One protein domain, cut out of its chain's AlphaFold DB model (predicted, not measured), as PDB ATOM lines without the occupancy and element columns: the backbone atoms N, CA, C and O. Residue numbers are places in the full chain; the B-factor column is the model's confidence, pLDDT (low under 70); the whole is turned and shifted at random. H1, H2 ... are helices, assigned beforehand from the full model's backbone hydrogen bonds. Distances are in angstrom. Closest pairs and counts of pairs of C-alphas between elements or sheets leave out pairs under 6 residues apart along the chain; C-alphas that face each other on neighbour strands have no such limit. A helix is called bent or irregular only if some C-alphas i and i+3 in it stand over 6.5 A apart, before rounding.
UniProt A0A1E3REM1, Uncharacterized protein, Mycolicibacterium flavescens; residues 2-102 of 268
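This is residues 2 to 102 of the 268 residues of an uncharacterized protein of Mycolicibacterium flavescens (UniProt A0A1E3REM1). Two long helices, H4 and H6, cross steeply as an X in the middle, with the short helix H3 packed on both of them and the short H2 on the first half of H6. H1 packs slantwise on the later part of H4, the short H5 lies near it at the outside, and residues 89 to 102 loop out after H6 and fold back as a tail with no named element. The printed part has 101 residues and six named helices, H1 to H6 in chain order, with no named strand; its class is all helix. It is compact, with a radius of gyration of the C-alphas of 13.4 A and spans of 37 by 26 by 22 A.

H1, residues 3 to 14, touches H4, residues 40 to 59, with residues 5 to 9 alone. The closest C-alphas, of Gln 6 and Phe 56, are 6.6 A apart, and the two helices run the same way at a steep tilt of 64 degrees. H2, residues 22 to 25, touches H6, residues 71 to 88; the closest C-alphas, of Gly 25 and Leu 73, are 4.7 A apart. H3, residues 31 to 34, touches both H4, closest at the C-alphas of Ile 31 and Ala 46, 4.8 A, and H6, closest at those of Pro 32 and Ser 80, 5.2 A. H4 and H6 touch, closest at the C-alphas of Ala 50 and Leu 81, 5.8 A, and run opposite ways at a tilt of 69 degrees, only just steep. H5, residues 61 to 65, touches no helix; it is close to but not clearly touching H1, with the C-alphas of Leu 13 and Ile 64 7.5 A apart. H1 and H6 are only just apart, the closest C-alphas 8.4 A from each other. In H1, H4 and H5 every O i to N i+4 pair is within hydrogen-bond range, in H6 9 of 14 are, and H2 and H3 are too short for such a pair.

H1 begins at C-alpha 3, (-4.752, -45.353, 22.567), and is 16.5 A long. H4 runs 28.0 A from C-alpha 40 at (-17.322, -25.824, 33.197). H6 runs 23.7 A to C-alpha 88 at (1.066, -29.750, 37.716); it has a kink of 49 degrees near residue 82 and is irregular, with C-alphas 83 and 86 7.4 A apart. H2, H3 and H5 measure 5.0, 5.2 and 6.5 A.

The C-alphas farthest apart, of Asp 38 and Glu 66, are 39.4 A from each other. The printed part has no cut, and no link is long. The mean pLDDT of the printed part is 93.4, with residues 2 to 3 under 70.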
ATOM      1  N   GLY A   2      -7.690 -42.404  25.304       65.38
ATOM      2  CA  GLY A   2      -7.327 -43.792  24.981       65.38
ATOM      3  C   GLY A   2      -6.186 -43.869  23.956       65.38
ATOM      4  O   GLY A   2      -5.659 -42.834  23.551       65.38
ATOM      5  N   ALA A   3      -5.848 -45.082  23.509       68.62
ATOM      6  CA  ALA A   3      -4.752 -45.353  22.567       68.62
ATOM      7  C   ALA A   3      -4.808 -44.520  21.266       68.62
ATOM      8  O   ALA A   3      -3.772 -44.134  20.734       68.62
ATOM      9  N   GLU A   4      -6.007 -44.179  20.786       76.25
ATOM     10  CA  GLU A   4      -6.203 -43.368  19.573       76.25
ATOM     11  C   GLU A   4      -5.683 -41.928  19.713       76.25
ATOM     12  O   GLU A   4      -5.146 -41.372  18.759       76.25
ATOM     13  N   GLY A   5      -5.784 -41.325  20.904       80.88
ATOM     14  CA  GLY A   5      -5.280 -39.968  21.143       80.88
ATOM     15  C   GLY A   5      -3.752 -39.901  21.171       80.88
ATOM     16  O   GLY A   5      -3.166 -38.940  20.682       80.88
ATOM     17  N   GLN A   6      -3.102 -40.946  21.693       86.00
ATOM     18  CA  GLN A   6      -1.641 -41.070  21.662       86.00
ATOM     19  C   GLN A   6      -1.131 -41.307  20.237       86.00
ATOM     20  O   GLN A   6      -0.162 -40.673  19.832       86.00
ATOM     21  N   ALA A   7      -1.810 -42.159  19.463       87.31
ATOM     22  CA  ALA A   7      -1.485 -42.369  18.053       87.31
ATOM     23  C   ALA A   7      -1.599 -41.063  17.252       87.31
ATOM     24  O   ALA A   7      -0.676 -40.715  16.527       87.31
ATOM     25  N   PHE A   8      -2.669 -40.288  17.469       91.88
ATOM     26  CA  PHE A   8      -2.832 -38.982  16.833       91.88
ATOM     27  C   PHE A   8      -1.676 -38.016  17.141       91.88
ATOM     28  O   PHE A   8      -1.135 -37.413  16.219       91.88
ATOM     29  N   LEU A   9      -1.275 -37.868  18.411       92.94
ATOM     30  CA  LEU A   9      -0.162 -36.981  18.784       92.94
ATOM     31  C   LEU A   9       1.188 -37.474  18.239       92.94
ATOM     32  O   LEU A   9       2.020 -36.656  17.843       92.94
ATOM     33  N   SER A  10       1.383 -38.792  18.176       91.19
ATOM     34  CA  SER A  10       2.564 -39.409  17.564       91.19
ATOM     35  C   SER A  10       2.645 -39.108  16.068       91.19
ATOM     36  O   SER A  10       3.655 -38.579  15.603       91.19
ATOM     37  N   ASP A  11       1.556 -39.332  15.329       92.69
ATOM     38  CA  ASP A  11       1.472 -39.032  13.896       92.69
ATOM     39  C   ASP A  11       1.676 -37.532  13.624       92.69
ATOM     40  O   ASP A  11       2.373 -37.150  12.679       92.69
ATOM     41  N   LEU A  12       1.111 -36.671  14.480       92.69
ATOM     42  CA  LEU A  12       1.237 -35.216  14.386       92.69
ATOM     43  C   LEU A  12       2.694 -34.750  14.513       92.69
ATOM     44  O   LEU A  12       3.128 -33.894  13.739       92.69
ATOM     45  N   LEU A  13       3.435 -35.309  15.477       91.75
ATOM     46  CA  LEU A  13       4.845 -34.992  15.707       91.75
ATOM     47  C   LEU A  13       5.777 -35.613  14.664       91.75
ATOM     48  O   LEU A  13       6.774 -34.991  14.311       91.75
ATOM     49  N   ALA A  14       5.479 -36.820  14.178       92.56
ATOM     50  CA  ALA A  14       6.305 -37.509  13.187       92.56
ATOM     51  C   ALA A  14       6.242 -36.848  11.798       92.56
ATOM     52  O   ALA A  14       7.168 -36.986  10.994       92.56
ATOM     53  N   ALA A  15       5.160 -36.124  11.502       92.88
ATOM     54  CA  ALA A  15       4.994 -35.424  10.240       92.88
ATOM     55  C   ALA A  15       5.985 -34.253  10.085       92.88
ATOM     56  O   ALA A  15       6.184 -33.431  10.981       92.88
ATOM     57  N   SER A  16       6.594 -34.163   8.900       91.06
ATOM     58  CA  SER A  16       7.371 -32.993   8.475       91.06
ATOM     59  C   SER A  16       6.425 -31.998   7.814       91.06
ATOM     60  O   SER A  16       5.970 -32.233   6.695       91.06
ATOM     61  N   TRP A  17       6.081 -30.925   8.520       92.88
ATOM     62  CA  TRP A  17       5.137 -29.923   8.035       92.88
ATOM     63  C   TRP A  17       5.870 -28.822   7.263       92.88
ATOM     64  O   TRP A  17       6.828 -28.247   7.766       92.88
ATOM     65  N   ASP A  18       5.376 -28.468   6.074       94.94
ATOM     66  CA  ASP A  18       5.946 -27.377   5.260       94.94
ATOM     67  C   ASP A  18       5.764 -25.982   5.894       94.94
ATOM     68  O   ASP A  18       6.317 -24.993   5.417       94.94
ATOM     69  N   ASP A  19       4.931 -25.882   6.932       93.94
ATOM     70  CA  ASP A  19       4.564 -24.646   7.615       93.94
ATOM     71  C   ASP A  19       5.024 -24.614   9.079       93.94
ATOM     72  O   ASP A  19       4.395 -23.941   9.897       93.94
ATOM     73  N   ASP A  20       6.080 -25.368   9.399       93.50
ATOM     74  CA  ASP A  20       6.642 -25.548  10.747       93.50
ATOM     75  C   ASP A  20       5.630 -26.083  11.777       93.50
ATOM     76  O   ASP A  20       5.813 -25.952  12.989       93.50
ATOM     77  N   GLY A  21       4.554 -26.716  11.301       95.06
ATOM     78  CA  GLY A  21       3.506 -27.301  12.129       95.06
ATOM     79  C   GLY A  21       2.451 -26.294  12.580       95.06
ATOM     80  O   GLY A  21       1.646 -26.610  13.453       95.06
ATOM     81  N   ARG A  22       2.399 -25.098  11.985       95.44
ATOM     82  CA  ARG A  22       1.442 -24.046  12.360       95.44
ATOM     83  C   ARG A  22      -0.012 -24.503  12.270       95.44
ATOM     84  O   ARG A  22      -0.751 -24.370  13.241       95.44
ATOM     85  N   ARG A  23      -0.430 -25.091  11.143       93.62
ATOM     86  CA  ARG A  23      -1.800 -25.623  10.980       93.62
ATOM     87  C   ARG A  23      -2.116 -26.763  11.945       93.62
ATOM     88  O   ARG A  23      -3.254 -26.895  12.381       93.62
ATOM     89  N   ALA A  24      -1.124 -27.587  12.273       93.88
ATOM     90  CA  ALA A  24      -1.265 -28.612  13.302       93.88
ATOM     91  C   ALA A  24      -1.473 -27.974  14.688       93.88
ATOM     92  O   ALA A  24      -2.351 -28.399  15.435       93.88
ATOM     93  N   GLY A  25      -0.727 -26.911  14.997       92.94
ATOM     94  CA  GLY A  25      -0.858 -26.129  16.225       92.94
ATOM     95  C   GLY A  25      -2.224 -25.456  16.397       92.94
ATOM     96  O   GLY A  25      -2.765 -25.430  17.504       92.94
ATOM     97  N   GLU A  26      -2.850 -24.995  15.306       94.44
ATOM     98  CA  GLU A  26      -4.194 -24.386  15.322       94.44
ATOM     99  C   GLU A  26      -5.275 -25.309  15.914       94.44
ATOM    100  O   GLU A  26      -6.266 -24.824  16.466       94.44
ATOM    101  N   LEU A  27      -5.070 -26.633  15.886       94.56
ATOM    102  CA  LEU A  27      -5.966 -27.610  16.517       94.56
ATOM    103  C   LEU A  27      -6.045 -27.456  18.044       94.56
ATOM    104  O   LEU A  27      -7.019 -27.907  18.652       94.56
ATOM    105  N   PHE A  28      -5.052 -26.809  18.661       95.88
ATOM    106  CA  PHE A  28      -4.933 -26.636  20.110       95.88
ATOM    107  C   PHE A  28      -5.134 -25.190  20.577       95.88
ATOM    108  O   PHE A  28      -5.268 -24.949  21.773       95.88
ATOM    109  N   ALA A  29      -5.247 -24.223  19.661       94.38
ATOM    110  CA  ALA A  29      -5.323 -22.792  19.982       94.38
ATOM    111  C   ALA A  29      -6.526 -22.391  20.866       94.38
ATOM    112  O   ALA A  29      -6.547 -21.312  21.460       94.38
ATOM    113  N   TRP A  30      -7.547 -23.245  20.966       96.19
ATOM    114  CA  TRP A  30      -8.702 -23.036  21.840       96.19
ATOM    115  C   TRP A  30      -8.425 -23.389  23.310       96.19
ATOM    116  O   TRP A  30      -9.119 -22.871  24.183       96.19
ATOM    117  N   ILE A  31      -7.418 -24.224  23.597       97.56
ATOM    118  CA  ILE A  31      -7.125 -24.723  24.948       97.56
ATOM    119  C   ILE A  31      -6.819 -23.576  25.923       97.56
ATOM    120  O   ILE A  31      -7.493 -23.509  26.951       97.56
ATOM    121  N   PRO A  32      -5.896 -22.632  25.635       94.88
ATOM    122  CA  PRO A  32      -5.571 -21.571  26.590       94.88
ATOM    123  C   PRO A  32      -6.765 -20.668  26.907       94.88
ATOM    124  O   PRO A  32      -6.954 -20.254  28.048       94.88
ATOM    125  N   ARG A  33      -7.595 -20.386  25.894       94.12
ATOM    126  CA  ARG A  33      -8.810 -19.576  26.039       94.12
ATOM    127  C   ARG A  33      -9.828 -20.272  26.937       94.12
ATOM    128  O   ARG A  33     -10.418 -19.637  27.808       94.12
ATOM    129  N   ASP A  34     -10.042 -21.563  26.714       96.44
ATOM    130  CA  ASP A  34     -11.073 -22.317  27.415       96.44
ATOM    131  C   ASP A  34     -10.610 -22.766  28.815       96.44
ATOM    132  O   ASP A  34     -11.455 -23.021  29.670       96.44
ATOM    133  N   ALA A  35      -9.299 -22.779  29.098       93.94
ATOM    134  CA  ALA A  35      -8.716 -23.156  30.392       93.94
ATOM    135  C   ALA A  35      -9.270 -22.363  31.591       93.94
ATOM    136  O   ALA A  35      -9.326 -22.895  32.698       93.94
ATOM    137  N   GLN A  36      -9.682 -21.111  31.372       88.31
ATOM    138  CA  GLN A  36     -10.286 -20.235  32.387       88.31
ATOM    139  C   GLN A  36     -11.747 -19.885  32.072       88.31
ATOM    140  O   GLN A  36     -12.271 -18.898  32.585       88.31
ATOM    141  N   SER A  37     -12.401 -20.655  31.198       92.25
ATOM    142  CA  SER A  37     -13.791 -20.411  30.822       92.25
ATOM    143  C   SER A  37     -14.733 -20.560  32.017       92.25
ATOM    144  O   SER A  37     -14.619 -21.508  32.796       92.25
ATOM    145  N   ASP A  38     -15.726 -19.674  32.103       93.00
ATOM    146  CA  ASP A  38     -16.840 -19.809  33.046       93.00
ATOM    147  C   ASP A  38     -17.778 -20.977  32.679       93.00
ATOM    148  O   ASP A  38     -18.581 -21.396  33.511       93.00
ATOM    149  N   ASP A  39     -17.693 -21.515  31.449       95.44
ATOM    150  CA  ASP A  39     -18.357 -22.767  31.063       95.44
ATOM    151  C   ASP A  39     -17.550 -23.972  31.587       95.44
ATOM    152  O   ASP A  39     -16.492 -24.293  31.023       95.44
ATOM    153  N   PRO A  40     -18.055 -24.712  32.598       94.12
ATOM    154  CA  PRO A  40     -17.322 -25.824  33.197       94.12
ATOM    155  C   PRO A  40     -17.028 -26.950  32.204       94.12
ATOM    156  O   PRO A  40     -16.021 -27.650  32.339       94.12
ATOM    157  N   ALA A  41     -17.887 -27.143  31.198       96.00
ATOM    158  CA  ALA A  41     -17.684 -28.178  30.195       96.00
ATOM    159  C   ALA A  41     -16.539 -27.803  29.243       96.00
ATOM    160  O   ALA A  41     -15.751 -28.671  28.873       96.00
ATOM    161  N   ALA A  42     -16.428 -26.527  28.863       96.31
ATOM    162  CA  ALA A  42     -15.303 -26.029  28.073       96.31
ATOM    163  C   ALA A  42     -13.983 -26.123  28.849       96.31
ATOM    164  O   ALA A  42     -13.035 -26.726  28.347       96.31
ATOM    165  N   ALA A  43     -13.957 -25.641  30.096       96.19
ATOM    166  CA  ALA A  43     -12.767 -25.695  30.944       96.19
ATOM    167  C   ALA A  43     -12.283 -27.133  31.190       96.19
ATOM    168  O   ALA A  43     -11.091 -27.419  31.071       96.19
ATOM    169  N   THR A  44     -13.210 -28.063  31.448       96.94
ATOM    170  CA  THR A  44     -12.879 -29.484  31.638       96.94
ATOM    171  C   THR A  44     -12.291 -30.101  30.372       96.94
ATOM    172  O   THR A  44     -11.243 -30.737  30.445       96.94
ATOM    173  N   ARG A  45     -12.900 -29.875  29.197       96.88
ATOM    174  CA  ARG A  45     -12.368 -30.396  27.925       96.88
ATOM    175  C   ARG A  45     -10.979 -29.847  27.611       96.88
ATOM    176  O   ARG A  45     -10.126 -30.598  27.135       96.88
ATOM    177  N   ALA A  46     -10.754 -28.558  27.868       97.56
ATOM    178  CA  ALA A  46      -9.451 -27.932  27.683       97.56
ATOM    179  C   ALA A  46      -8.403 -28.603  28.579       97.56
ATOM    180  O   ALA A  46      -7.363 -29.036  28.086       97.56
ATOM    181  N   GLY A  47      -8.721 -28.795  29.864       97.62
ATOM    182  CA  GLY A  47      -7.802 -29.428  30.806       97.62
ATOM    183  C   GLY A  47      -7.529 -30.895  30.513       97.62
ATOM    184  O   GLY A  47      -6.376 -31.305  30.561       97.62
ATOM    185  N   GLU A  48      -8.541 -31.678  30.135       97.31
ATOM    186  CA  GLU A  48      -8.350 -33.085  29.753       97.31
ATOM    187  C   GLU A  48      -7.476 -33.222  28.500       97.31
ATOM    188  O   GLU A  48      -6.655 -34.139  28.403       97.31
ATOM    189  N   THR A  49      -7.626 -32.294  27.550       97.25
ATOM    190  CA  THR A  49      -6.815 -32.257  26.327       97.25
ATOM    191  C   THR A  49      -5.378 -31.859  26.643       97.25
ATOM    192  O   THR A  49      -4.451 -32.577  26.270       97.25
ATOM    193  N   ALA A  50      -5.184 -30.776  27.400       97.94
ATOM    194  CA  ALA A  50      -3.873 -30.348  27.876       97.94
ATOM    195  C   ALA A  50      -3.177 -31.452  28.688       97.94
ATOM    196  O   ALA A  50      -2.002 -31.732  28.474       97.94
ATOM    197  N   HIS A  51      -3.898 -32.148  29.566       97.75
ATOM    198  CA  HIS A  51      -3.342 -33.238  30.364       97.75
ATOM    199  C   HIS A  51      -2.869 -34.403  29.494       97.75
ATOM    200  O   HIS A  51      -1.851 -35.033  29.789       97.75
ATOM    201  N   ALA A  52      -3.591 -34.701  28.414       97.06
ATOM    202  CA  ALA A  52      -3.183 -35.733  27.478       97.06
ATOM    203  C   ALA A  52      -1.945 -35.333  26.666       97.06
ATOM    204  O   ALA A  52      -1.055 -36.165  26.517       97.06
ATOM    205  N   ILE A  53      -1.855 -34.074  26.218       97.31
ATOM    206  CA  ILE A  53      -0.644 -33.528  25.582       97.31
ATOM    207  C   ILE A  53       0.536 -33.631  26.555       97.31
ATOM    208  O   ILE A  53       1.555 -34.223  26.223       97.31
ATOM    209  N   ALA A  54       0.376 -33.136  27.786       98.00
ATOM    210  CA  ALA A  54       1.408 -33.181  28.821       98.00
ATOM    211  C   ALA A  54       1.864 -34.616  29.134       98.00
ATOM    212  O   ALA A  54       3.060 -34.877  29.224       98.00
ATOM    213  N   SER A  55       0.919 -35.553  29.264       97.44
ATOM    214  CA  SER A  55       1.220 -36.972  29.490       97.44
ATOM    215  C   SER A  55       1.993 -37.578  28.323       97.44
ATOM    216  O   SER A  55       2.991 -38.250  28.542       97.44
ATOM    217  N   PHE A  56       1.555 -37.321  27.090       96.44
ATOM    218  CA  PHE A  56       2.216 -37.831  25.895       96.44
ATOM    219  C   PHE A  56       3.651 -37.297  25.769       96.44
ATOM    220  O   PHE A  56       4.576 -38.085  25.613       96.44
ATOM    221  N   LEU A  57       3.856 -35.985  25.928       96.50
ATOM    222  CA  LEU A  57       5.190 -35.376  25.877       96.50
ATOM    223  C   LEU A  57       6.119 -35.891  26.990       96.50
ATOM    224  O   LEU A  57       7.317 -36.049  26.768       96.50
ATOM    225  N   ALA A  58       5.574 -36.165  28.178       96.56
ATOM    226  CA  ALA A  58       6.328 -36.744  29.286       96.56
ATOM    227  C   ALA A  58       6.755 -38.197  29.024       96.56
ATOM    228  O   ALA A  58       7.880 -38.570  29.361       96.56
ATOM    229  N   ASP A  59       5.857 -39.008  28.460       95.44
ATOM    230  CA  ASP A  59       6.057 -40.450  28.293       95.44
ATOM    231  C   ASP A  59       6.892 -40.783  27.041       95.44
ATOM    232  O   ASP A  59       7.650 -41.749  27.054       95.44
ATOM    233  N   GLU A  60       6.808 -39.966  25.986       92.69
ATOM    234  CA  GLU A  60       7.449 -40.209  24.681       92.69
ATOM    235  C   GLU A  60       8.725 -39.380  24.447       92.69
ATOM    236  O   GLU A  60       9.194 -39.264  23.315       92.69
ATOM    237  N   ARG A  61       9.318 -38.794  25.499       89.56
ATOM    238  CA  ARG A  61      10.477 -37.876  25.406       89.56
ATOM    239  C   ARG A  61      11.599 -38.379  24.486       89.56
ATOM    240  O   ARG A  61      12.137 -37.596  23.707       89.56
ATOM    241  N   ASP A  62      11.968 -39.655  24.587       85.00
ATOM    242  CA  ASP A  62      13.072 -40.214  23.795       85.00
ATOM    243  C   ASP A  62      12.691 -40.345  22.309       85.00
ATOM    244  O   ASP A  62      13.492 -40.020  21.437       85.00
ATOM    245  N   THR A  63      11.448 -40.733  22.008       84.94
ATOM    246  CA  THR A  63      10.908 -40.791  20.638       84.94
ATOM    247  C   THR A  63      10.826 -39.394  20.013       84.94
ATOM    248  O   THR A  63      11.133 -39.201  18.838       84.94
ATOM    249  N   ILE A  64      10.447 -38.400  20.817       87.38
ATOM    250  CA  ILE A  64      10.307 -36.991  20.437       87.38
ATOM    251  C   ILE A  64      11.646 -36.360  20.024       87.38
ATOM    252  O   ILE A  64      11.678 -35.470  19.173       87.38
ATOM    253  N   ALA A  65      12.766 -36.804  20.596       82.56
ATOM    254  CA  ALA A  65      14.080 -36.268  20.244       82.56
ATOM    255  C   ALA A  65      14.387 -36.434  18.740       82.56
ATOM    256  O   ALA A  65      14.993 -35.543  18.138       82.56
ATOM    257  N   GLU A  66      13.875 -37.503  18.126       86.62
ATOM    258  CA  GLU A  66      14.101 -37.874  16.724       86.62
ATOM    259  C   GLU A  66      13.094 -37.249  15.740       86.62
ATOM    260  O   GLU A  66      13.241 -37.393  14.524       86.62
ATOM    261  N   THR A  67      12.065 -36.546  16.223       90.81
ATOM    262  CA  THR A  67      11.038 -35.960  15.347       90.81
ATOM    263  C   THR A  67      11.506 -34.653  14.689       90.81
ATOM    264  O   THR A  67      12.433 -33.989  15.188       90.81
ATOM    265  N   PRO A  68      10.884 -34.249  13.558       91.75
ATOM    266  CA  PRO A  68      11.109 -32.940  12.950       91.75
ATOM    267  C   PRO A  68      10.903 -31.787  13.943       91.75
ATOM    268  O   PRO A  68      10.104 -31.880  14.873       91.75
ATOM    269  N   ALA A  69      11.626 -30.683  13.738       88.62
ATOM    270  CA  ALA A  69      11.650 -29.576  14.691       88.62
ATOM    271  C   ALA A  69      10.285 -28.895  14.866       88.62
ATOM    272  O   ALA A  69       9.937 -28.628  16.003       88.62
ATOM    273  N   ASN A  70       9.526 -28.648  13.786       93.81
ATOM    274  CA  ASN A  70       8.169 -28.069  13.792       93.81
ATOM    275  C   ASN A  70       7.960 -26.975  14.870       93.81
ATOM    276  O   ASN A  70       7.150 -27.140  15.786       93.81
ATOM    277  N   SER A  71       8.719 -25.875  14.801       95.38
ATOM    278  CA  SER A  71       8.765 -24.864  15.872       95.38
ATOM    279  C   SER A  71       7.403 -24.259  16.234       95.38
ATOM    280  O   SER A  71       7.122 -24.058  17.416       95.38
ATOM    281  N   ASP A  72       6.517 -24.012  15.262       96.62
ATOM    282  CA  ASP A  72       5.189 -23.440  15.537       96.62
ATOM    283  C   ASP A  72       4.264 -24.437  16.264       96.62
ATOM    284  O   ASP A  72       3.419 -24.035  17.073       96.62
ATOM    285  N   LEU A  73       4.457 -25.745  16.055       96.56
ATOM    286  CA  LEU A  73       3.745 -26.782  16.808       96.56
ATOM    287  C   LEU A  73       4.196 -26.825  18.275       96.56
ATOM    288  O   LEU A  73       3.351 -26.867  19.170       96.56
ATOM    289  N   TRP A  74       5.503 -26.753  18.543       96.44
ATOM    290  CA  TRP A  74       6.022 -26.724  19.918       96.44
ATOM    291  C   TRP A  74       5.588 -25.489  20.693       96.44
ATOM    292  O   TRP A  74       5.201 -25.605  21.856       96.44
ATOM    293  N   ARG A  75       5.582 -24.322  20.045       97.06
ATOM    294  CA  ARG A  75       5.035 -23.093  20.636       97.06
ATOM    295  C   ARG A  75       3.563 -23.272  21.008       97.06
ATOM    296  O   ARG A  75       3.175 -22.954  22.126       97.06
ATOM    297  N   SER A  76       2.775 -23.887  20.126       97.44
ATOM    298  CA  SER A  76       1.360 -24.183  20.391       97.44
ATOM    299  C   SER A  76       1.161 -25.157  21.560       97.44
ATOM    300  O   SER A  76       0.220 -24.996  22.344       97.44
ATOM    301  N   PHE A  77       2.037 -26.157  21.721       97.56
ATOM    302  CA  PHE A  77       2.029 -27.020  22.907       97.56
ATOM    303  C   PHE A  77       2.380 -26.260  24.182       97.56
ATOM    304  O   PHE A  77       1.670 -26.417  25.175       97.56
ATOM    305  N   ALA A  78       3.420 -25.422  24.170       98.06
ATOM    306  CA  ALA A  78       3.761 -24.592  25.321       98.06
ATOM    307  C   ALA A  78       2.577 -23.695  25.719       98.06
ATOM    308  O   ALA A  78       2.126 -23.759  26.864       98.06
ATOM    309  N   ASP A  79       1.992 -22.964  24.767       98.06
ATOM    310  CA  ASP A  79       0.836 -22.091  25.002       98.06
ATOM    311  C   ASP A  79      -0.353 -22.856  25.602       98.06
ATOM    312  O   ASP A  79      -0.985 -22.394  26.554       98.06
ATOM    313  N   SER A  80      -0.625 -24.061  25.090       98.12
ATOM    314  CA  SER A  80      -1.705 -24.936  25.567       98.12
ATOM    315  C   SER A  80      -1.502 -25.432  26.997       98.12
ATOM    316  O   SER A  80      -2.480 -25.692  27.699       98.12
ATOM    317  N   LEU A  81      -0.253 -25.582  27.438       98.44
ATOM    318  CA  LEU A  81       0.075 -26.145  28.747       98.44
ATOM    319  C   LEU A  81       0.325 -25.086  29.826       98.44
ATOM    320  O   LEU A  81       0.089 -25.377  31.000       98.44
ATOM    321  N   ILE A  82       0.786 -23.881  29.471       98.31
ATOM    322  CA  ILE A  82       1.140 -22.812  30.430       98.31
ATOM    323  C   ILE A  82       0.043 -22.558  31.485       98.31
ATOM    324  O   ILE A  82       0.378 -22.490  32.674       98.31
ATOM    325  N   PRO A  83      -1.261 -22.488  31.139       97.62
ATOM    326  CA  PRO A  83      -2.324 -22.275  32.127       97.62
ATOM    327  C   PRO A  83      -2.394 -23.342  33.232       97.62
ATOM    328  O   PRO A  83      -2.930 -23.081  34.309       97.62
ATOM    329  N   TYR A  84      -1.839 -24.532  32.988       98.06
ATOM    330  CA  TYR A  84      -1.926 -25.703  33.861       98.06
ATOM    331  C   TYR A  84      -0.674 -25.931  34.721       98.06
ATOM    332  O   TYR A  84      -0.645 -26.870  35.521       98.06
ATOM    333  N   LEU A  85       0.337 -25.055  34.637       97.88
ATOM    334  CA  LEU A  85       1.561 -25.125  35.453       97.88
ATOM    335  C   LEU A  85       1.273 -25.194  36.961       97.88
ATOM    336  O   LEU A  85       1.940 -25.928  37.688       97.88
ATOM    337  N   GLY A  86       0.255 -24.468  37.437       97.50
ATOM    338  CA  GLY A  86      -0.189 -24.549  38.830       97.50
ATOM    339  C   GLY A  86      -0.700 -25.945  39.194       97.50
ATOM    340  O   GLY A  86      -0.255 -26.527  40.186       97.50
ATOM    341  N   ALA A  87      -1.567 -26.519  38.358       97.31
ATOM    342  CA  ALA A  87      -2.160 -27.835  38.590       97.31
ATOM    343  C   ALA A  87      -1.105 -28.949  38.597       97.31
ATOM    344  O   ALA A  87      -1.176 -29.853  39.433       97.31
ATOM    345  N   LEU A  88      -0.072 -28.829  37.754       97.31
ATOM    346  CA  LEU A  88       1.066 -29.750  37.716       97.31
ATOM    347  C   LEU A  88       1.784 -29.875  39.071       97.31
ATOM    348  O   LEU A  88       2.342 -30.923  39.379       97.31
ATOM    349  N   VAL A  89       1.750 -28.831  39.903       97.75
ATOM    350  CA  VAL A  89       2.402 -28.810  41.224       97.75
ATOM    351  C   VAL A  89       1.427 -28.815  42.401       97.75
ATOM    352  O   VAL A  89       1.838 -28.618  43.552       97.75
ATOM    353  N   GLY A  90       0.150 -29.101  42.135       95.75
ATOM    354  CA  GLY A  90      -0.893 -29.238  43.153       95.75
ATOM    355  C   GLY A  90      -1.639 -27.945  43.479       95.75
ATOM    356  O   GLY A  90      -2.127 -27.786  44.600       95.75
ATOM    357  N   ASP A  91      -1.684 -26.993  42.551       95.62
ATOM    358  CA  ASP A  91      -2.630 -25.878  42.567       95.62
ATOM    359  C   ASP A  91      -3.704 -26.047  41.487       95.62
ATOM    360  O   ASP A  91      -3.586 -25.540  40.376       95.62
ATOM    361  N   ASP A  92      -4.756 -26.785  41.823       87.31
ATOM    362  CA  ASP A  92      -5.916 -27.042  40.967       87.31
ATOM    363  C   ASP A  92      -7.015 -25.973  41.107       87.31
ATOM    364  O   ASP A  92      -8.107 -26.103  40.547       87.31
ATOM    365  N   ARG A  93      -6.748 -24.878  41.832       87.19
ATOM    366  CA  ARG A  93      -7.713 -23.784  41.982       87.19
ATOM    367  C   ARG A  93      -8.062 -23.222  40.606       87.19
ATOM    368  O   ARG A  93      -7.203 -22.690  39.913       87.19
ATOM    369  N   ARG A  94      -9.353 -23.268  40.259       83.00
ATOM    370  CA  ARG A  94      -9.903 -22.787  38.973       83.00
ATOM    371  C   ARG A  94      -9.399 -23.549  37.744       83.00
ATOM    372  O   ARG A  94      -9.587 -23.076  36.631       83.00
ATOM    373  N   ILE A  95      -8.806 -24.723  37.939       92.00
ATOM    374  CA  ILE A  95      -8.445 -25.642  36.868       92.00
ATOM    375  C   ILE A  95      -9.367 -26.857  36.950       92.00
ATOM    376  O   ILE A  95      -9.734 -27.318  38.026       92.00
ATOM    377  N   SER A  96      -9.794 -27.370  35.803       92.50
ATOM    378  CA  SER A  96     -10.626 -28.571  35.701       92.50
ATOM    379  C   SER A  96     -10.069 -29.476  34.615       92.50
ATOM    380  O   SER A  96      -9.525 -28.984  33.636       92.50
ATOM    381  N   GLY A  97     -10.168 -30.796  34.793       93.81
ATOM    382  CA  GLY A  97      -9.720 -31.778  33.796       93.81
ATOM    383  C   GLY A  97      -8.206 -32.017  33.715       93.81
ATOM    384  O   GLY A  97      -7.786 -32.919  32.997       93.81
ATOM    385  N   PHE A  98      -7.383 -31.274  34.463       96.56
ATOM    386  CA  PHE A  98      -5.926 -31.441  34.488       96.56
ATOM    387  C   PHE A  98      -5.438 -31.797  35.894       96.56
ATOM    388  O   PHE A  98      -5.558 -30.995  36.818       96.56
ATOM    389  N   ALA A  99      -4.865 -32.990  36.047       93.62
ATOM    390  CA  ALA A  99      -4.222 -33.431  37.281       93.62
ATOM    391  C   ALA A  99      -2.690 -33.353  37.172       93.62
ATOM    392  O   ALA A  99      -2.130 -33.289  36.081       93.62
ATOM    393  N   SER A 100      -1.996 -33.386  38.309       96.38
ATOM    394  CA  SER A 100      -0.544 -33.595  38.310       96.38
ATOM    395  C   SER A 100      -0.193 -34.938  37.655       96.38
ATOM    396  O   SER A 100      -0.848 -35.947  37.922       96.38
ATOM    397  N   LEU A 101       0.867 -34.959  36.839       97.44
ATOM    398  CA  LEU A 101       1.343 -36.170  36.152       97.44
ATOM    399  C   LEU A 101       1.928 -37.218  37.107       97.44
ATOM    400  O   LEU A 101       1.984 -38.403  36.771       97.44
ATOM    401  N   ASP A 102       2.357 -36.766  38.285       97.75
ATOM    402  CA  ASP A 102       2.978 -37.563  39.335       97.75
ATOM    403  C   ASP A 102       2.352 -37.259  40.706       97.75
ATOM    404  O   ASP A 102       1.681 -36.243  40.913       97.75
TER     405      ASP A 102